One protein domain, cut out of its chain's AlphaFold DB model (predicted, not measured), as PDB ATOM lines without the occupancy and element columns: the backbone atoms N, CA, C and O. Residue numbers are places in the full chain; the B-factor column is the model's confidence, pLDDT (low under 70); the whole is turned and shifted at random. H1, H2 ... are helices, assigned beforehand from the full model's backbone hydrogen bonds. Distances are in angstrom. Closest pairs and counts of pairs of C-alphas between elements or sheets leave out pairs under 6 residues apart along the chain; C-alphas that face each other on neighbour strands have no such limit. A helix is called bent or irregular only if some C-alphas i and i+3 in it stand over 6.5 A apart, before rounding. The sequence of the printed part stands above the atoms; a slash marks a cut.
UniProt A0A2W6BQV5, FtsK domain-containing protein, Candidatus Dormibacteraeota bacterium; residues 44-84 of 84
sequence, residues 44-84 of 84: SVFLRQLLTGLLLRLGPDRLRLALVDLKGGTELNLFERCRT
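AT A GLANCE: This is residues 44 to 84 of the 84 residues of the protein "FtsK domain-containing protein" of Candidatus Dormibacteraeota bacterium (UniProt A0A2W6BQV5). One straight helix, H1, makes one side of a small flattened body; the chain then folds back past it in a long stretch without named elements, residues 58 to 76, and turns once more into a short, irregular helix, H2. The chain thus makes three passes, out along H1, back through about the length of the body from Asp 61 to Lys 71, and out again in H2, with the two helices near each other but loosely set. The printed part has 41 residues with two named helices, H1 then H2, and no named strand; the class is all helix, though under half of the residues, 20, are in named elements. The whole is compact, with a radius of gyration of the C-alphas of 10.1 A and spans of 29 by 20 by 12 A.

IN THESE COORDINATES: H1 is residues 44 to 57, 20.3 A from first to last C-alpha, from C-alpha 44 at (-48.734, -30.427, 27.147) to C-alpha 57 at (-31.424, -38.190, 19.923). H2 is residues 77 to 82, 9.7 A long, and its last C-alpha, that of Cys 82, is at (-31.878, -28.340, 29.199). H2 is irregular: C-alphas 78 and 81 are 7.8 A apart.

HOW THE PARTS SIT: H1 and H2 are near each other, with 7 pairs of C-alphas within 10 A and the closest pair at 8.5 A. In both, x increases from the first C-alpha to the last. In H1 every O i to N i+4 pair is within hydrogen-bond range; in H2 0 of 2 are, while 2 of its 3 O i to N i+3 pairs are within range.

THE WHOLE: The two C-alphas farthest apart, those of Asp 61 and Lys 71, are 29.0 A apart, and both lie in the long link of 19 residues from H1 to H2. The printed part has no cut and ends at residue 84, the chain's last residue. The mean pLDDT of the printed part is 87.3, with residues 73 and 84 under 70.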
ATOM      1  N   SER A  44     -49.927 -30.493  26.289       91.31
ATOM      2  CA  SER A  44     -48.734 -30.427  27.147       91.31
ATOM      3  C   SER A  44     -47.957 -31.745  27.137       91.31
ATOM      4  O   SER A  44     -46.731 -31.747  27.087       91.31
ATOM      5  N   VAL A  45     -48.671 -32.876  27.137       92.31
ATOM      6  CA  VAL A  45     -48.075 -34.215  27.052       92.31
ATOM      7  C   VAL A  45     -47.356 -34.386  25.717       92.31
ATOM      8  O   VAL A  45     -46.189 -34.765  25.707       92.31
ATOM      9  N   PHE A  46     -48.005 -34.004  24.617       94.19
ATOM     10  CA  PHE A  46     -47.419 -34.045  23.284       94.19
ATOM     11  C   PHE A  46     -46.118 -33.234  23.194       94.19
ATOM     12  O   PHE A  46     -45.087 -33.767  22.789       94.19
ATOM     13  N   LEU A  47     -46.126 -31.969  23.635       93.19
ATOM     14  CA  LEU A  47     -44.926 -31.122  23.606       93.19
ATOM     15  C   LEU A  47     -43.785 -31.716  24.442       93.19
ATOM     16  O   LEU A  47     -42.639 -31.725  24.000       93.19
ATOM     17  N   ARG A  48     -44.086 -32.264  25.625       93.00
ATOM     18  CA  ARG A  48     -43.083 -32.936  26.467       93.00
ATOM     19  C   ARG A  48     -42.497 -34.168  25.783       93.00
ATOM     20  O   ARG A  48     -41.283 -34.359  25.830       93.00
ATOM     21  N   GLN A  49     -43.327 -34.991  25.143       93.62
ATOM     22  CA  GLN A  49     -42.874 -36.173  24.404       93.62
ATOM     23  C   GLN A  49     -41.996 -35.789  23.210       93.62
ATOM     24  O   GLN A  49     -40.940 -36.390  23.016       93.62
ATOM     25  N   LEU A  50     -42.389 -34.754  22.463       94.00
ATOM     26  CA  LEU A  50     -41.612 -34.203  21.356       94.00
ATOM     27  C   LEU A  50     -40.227 -33.731  21.824       94.00
ATOM     28  O   LEU A  50     -39.212 -34.185  21.297       94.00
ATOM     29  N   LEU A  51     -40.180 -32.876  22.853       93.38
ATOM     30  CA  LEU A  51     -38.929 -32.361  23.422       93.38
ATOM     31  C   LEU A  51     -38.039 -33.487  23.955       93.38
ATOM     32  O   LEU A  51     -36.842 -33.516  23.677       93.38
ATOM     33  N   THR A  52     -38.627 -34.449  24.668       92.94
ATOM     34  CA  THR A  52     -37.901 -35.615  25.190       92.94
ATOM     35  C   THR A  52     -37.313 -36.445  24.050       92.94
ATOM     36  O   THR A  52     -36.143 -36.813  24.099       92.94
ATOM     37  N   GLY A  53     -38.083 -36.703  22.990       92.44
ATOM     38  CA  GLY A  53     -37.604 -37.443  21.822       92.44
ATOM     39  C   GLY A  53     -36.443 -36.749  21.107       92.44
ATOM     40  O   GLY A  53     -35.512 -37.424  20.663       92.44
ATOM     41  N   LEU A  54     -36.466 -35.414  21.029       92.88
ATOM     42  CA  LEU A  54     -35.359 -34.623  20.490       92.88
ATOM     43  C   LEU A  54     -34.116 -34.719  21.384       92.88
ATOM     44  O   LEU A  54     -33.044 -35.041  20.880       92.88
ATOM     45  N   LEU A  55     -34.263 -34.526  22.697       92.38
ATOM     46  CA  LEU A  55     -33.165 -34.602  23.671       92.38
ATOM     47  C   LEU A  55     -32.508 -35.989  23.730       92.38
ATOM     48  O   LEU A  55     -31.295 -36.095  23.878       92.38
ATOM     49  N   LEU A  56     -33.289 -37.061  23.579       91.44
ATOM     50  CA  LEU A  56     -32.761 -38.429  23.554       91.44
ATOM     51  C   LEU A  56     -31.921 -38.729  22.302       91.44
ATOM     52  O   LEU A  56     -31.121 -39.662  22.312       91.44
ATOM     53  N   ARG A  57     -32.111 -37.975  21.213       90.81
ATOM     54  CA  ARG A  57     -31.424 -38.190  19.923       90.81
ATOM     55  C   ARG A  57     -30.326 -37.164  19.655       90.81
ATOM     56  O   ARG A  57     -29.366 -37.446  18.933       90.81
ATOM     57  N   LEU A  58     -30.471 -35.960  20.200       91.94
ATOM     58  CA  LEU A  58     -29.602 -34.823  19.947       91.94
ATOM     59  C   LEU A  58     -28.969 -34.361  21.259       91.94
ATOM     60  O   LEU A  58     -29.655 -33.921  22.173       91.94
ATOM     61  N   GLY A  59     -27.639 -34.446  21.319       87.44
ATOM     62  CA  GLY A  59     -26.866 -33.875  22.416       87.44
ATOM     63  C   GLY A  59     -26.888 -32.339  22.422       87.44
ATOM     64  O   GLY A  59     -27.284 -31.724  21.424       87.44
ATOM     65  N   PRO A  60     -26.410 -31.717  23.514       87.56
ATOM     66  CA  PRO A  60     -26.459 -30.265  23.722       87.56
ATOM     67  C   PRO A  60     -25.727 -29.456  22.638       87.56
ATOM     68  O   PRO A  60     -26.119 -28.334  22.336       87.56
ATOM     69  N   ASP A  61     -24.724 -30.038  21.976       91.12
ATOM     70  CA  ASP A  61     -23.994 -29.370  20.887       91.12
ATOM     71  C   ASP A  61     -24.821 -29.234  19.597       91.12
ATOM     72  O   ASP A  61     -24.489 -28.436  18.721       91.12
ATOM     73  N   ARG A  62     -25.897 -30.023  19.455       91.31
ATOM     74  CA  ARG A  62     -26.744 -30.078  18.248       91.31
ATOM     75  C   ARG A  62     -28.175 -29.594  18.470       91.31
ATOM     76  O   ARG A  62     -28.904 -29.436  17.495       91.31
ATOM     77  N   LEU A  63     -28.585 -29.378  19.718       92.25
ATOM     78  CA  LEU A  63     -29.933 -28.946  20.071       92.25
ATOM     79  C   LEU A  63     -29.866 -27.846  21.125       92.25
ATOM     80  O   LEU A  63     -29.339 -28.050  22.214       92.25
ATOM     81  N   ARG A  64     -30.467 -26.702  20.802       91.62
ATOM     82  CA  ARG A  64     -30.679 -25.596  21.737       91.62
ATOM     83  C   ARG A  64     -32.168 -25.380  21.927       91.62
ATOM     84  O   ARG A  64     -32.917 -25.381  20.951       91.62
ATOM     85  N   LEU A  65     -32.593 -25.201  23.175       91.69
ATOM     86  CA  LEU A  65     -34.004 -25.079  23.531       91.69
ATOM     87  C   LEU A  65     -34.304 -23.705  24.132       91.69
ATOM     88  O   LEU A  65     -33.927 -23.412  25.263       91.69
ATOM     89  N   ALA A  66     -35.070 -22.903  23.393       91.31
ATOM     90  CA  ALA A  66     -35.711 -21.697  23.902       91.31
ATOM     91  C   ALA A  66     -37.171 -22.020  24.243       91.31
ATOM     92  O   ALA A  66     -38.031 -22.099  23.369       91.31
ATOM     93  N   LEU A  67     -37.447 -22.265  25.524       91.00
ATOM     94  CA  LEU A  67     -38.782 -22.636  26.001       91.00
ATOM     95  C   LEU A  67     -39.480 -21.414  26.596       91.00
ATOM     96  O   LEU A  67     -38.873 -20.712  27.402       91.00
ATOM     97  N   VAL A  68     -40.751 -21.190  26.270       89.44
ATOM     98  CA  VAL A  68     -41.584 -20.125  26.852       89.44
ATOM     99  C   VAL A  68     -42.896 -20.743  27.328       89.44
ATOM    100  O   VAL A  68     -43.588 -21.389  26.547       89.44
ATOM    101  N   ASP A  69     -43.228 -20.557  28.605       88.31
ATOM    102  CA  ASP A  69     -44.477 -21.034  29.206       88.31
ATOM    103  C   ASP A  69     -45.280 -19.836  29.726       88.31
ATOM    104  O   ASP A  69     -44.884 -19.170  30.681       88.31
ATOM    105  N   LEU A  70     -46.413 -19.562  29.079       84.44
ATOM    106  CA  LEU A  70     -47.285 -18.431  29.404       84.44
ATOM    107  C   LEU A  70     -48.214 -18.712  30.598       84.44
ATOM    108  O   LEU A  70     -48.899 -17.801  31.057       84.44
ATOM    109  N   LYS A  71     -48.273 -19.958  31.095       77.00
ATOM    110  CA  LYS A  71     -49.200 -20.394  32.156       77.00
ATOM    111  C   LYS A  71     -48.577 -20.501  33.552       77.00
ATOM    112  O   LYS A  71     -49.245 -20.974  34.467       77.00
ATOM    113  N   GLY A  72     -47.341 -20.034  33.744       71.19
ATOM    114  CA  GLY A  72     -46.709 -19.969  35.069       71.19
ATOM    115  C   GLY A  72     -45.721 -21.099  35.379       71.19
ATOM    116  O   GLY A  72     -45.530 -21.441  36.541       71.19
ATOM    117  N   GLY A  73     -45.089 -21.681  34.356       68.75
ATOM    118  CA  GLY A  73     -43.903 -22.541  34.492       68.75
ATOM    119  C   GLY A  73     -44.178 -24.016  34.795       68.75
ATOM    120  O   GLY A  73     -43.296 -24.855  34.653       68.75
ATOM    121  N   THR A  74     -45.395 -24.406  35.157       75.69
ATOM    122  CA  THR A  74     -45.689 -25.812  35.480       75.69
ATOM    123  C   THR A  74     -45.539 -26.759  34.290       75.69
ATOM    124  O   THR A  74     -45.292 -27.952  34.490       75.69
ATOM    125  N   GLU A  75     -45.654 -26.279  33.050       81.62
ATOM    126  CA  GLU A  75     -45.713 -27.178  31.903       81.62
ATOM    127  C   GLU A  75     -44.332 -27.580  31.383       81.62
ATOM    128  O   GLU A  75     -44.119 -28.757  31.061       81.62
ATOM    129  N   LEU A  76     -43.393 -26.632  31.351       85.31
ATOM    130  CA  LEU A  76     -42.070 -26.812  30.742       85.31
ATOM    131  C   LEU A  76     -40.898 -26.785  31.737       85.31
ATOM    132  O   LEU A  76     -39.776 -27.073  31.316       85.31
ATOM    133  N   ASN A  77     -41.122 -26.529  33.036       85.69
ATOM    134  CA  ASN A  77     -40.029 -26.473  34.023       85.69
ATOM    135  C   ASN A  77     -39.221 -27.776  34.144       85.69
ATOM    136  O   ASN A  77     -38.050 -27.750  34.511       85.69
ATOM    137  N   LEU A  78     -39.802 -28.914  33.752       86.44
ATOM    138  CA  LEU A  78     -39.110 -30.208  33.666       86.44
ATOM    139  C   LEU A  78     -37.835 -30.158  32.803       86.44
ATOM    140  O   LEU A  78     -36.932 -30.966  33.000       86.44
ATOM    141  N   PHE A  79     -37.751 -29.212  31.865       90.06
ATOM    142  CA  PHE A  79     -36.626 -29.049  30.947       90.06
ATOM    143  C   PHE A  79     -35.751 -27.831  31.272       90.06
ATOM    144  O   PHE A  79     -34.933 -27.441  30.442       90.06
ATOM    145  N   GLU A  80     -35.884 -27.213  32.452       85.75
ATOM    146  CA  GLU A  80     -35.093 -26.024  32.815       85.75
ATOM    147  C   GLU A  80     -33.588 -26.254  32.706       85.75
ATOM    148  O   GLU A  80     -32.869 -25.401  32.196       85.75
ATOM    149  N   ARG A  81     -33.116 -27.439  33.100       85.81
ATOM    150  CA  ARG A  81     -31.696 -27.816  33.011       85.81
ATOM    151  C   ARG A  81     -31.225 -28.119  31.584       85.81
ATOM    152  O   ARG A  81     -30.039 -28.355  31.380       85.81
ATOM    153  N   CYS A  82     -32.144 -28.146  30.623       84.06
ATOM    154  CA  CYS A  82     -31.878 -28.340  29.199       84.06
ATOM    155  C   CYS A  82     -32.021 -27.034  28.404       84.06
ATOM    156  O   CYS A  82     -31.827 -27.045  27.189       84.06
ATOM    157  N   ARG A  83     -32.383 -25.920  29.061       72.50
ATOM    158  CA  ARG A  83     -32.320 -24.592  28.449       72.50
ATOM    159  C   ARG A  83     -30.848 -24.202  28.306       72.50
ATOM    160  O   ARG A  83     -30.105 -24.242  29.284       72.50
ATOM    161  N   THR A  84     -30.444 -23.866  27.088       60.06
ATOM    162  CA  THR A  84     -29.067 -23.507  26.704       60.06
ATOM    163  C   THR A  84     -28.994 -22.077  26.219       60.06
ATOM    164  O   THR A  84     -29.904 -21.719  25.435       60.06
TER     165      THR A  84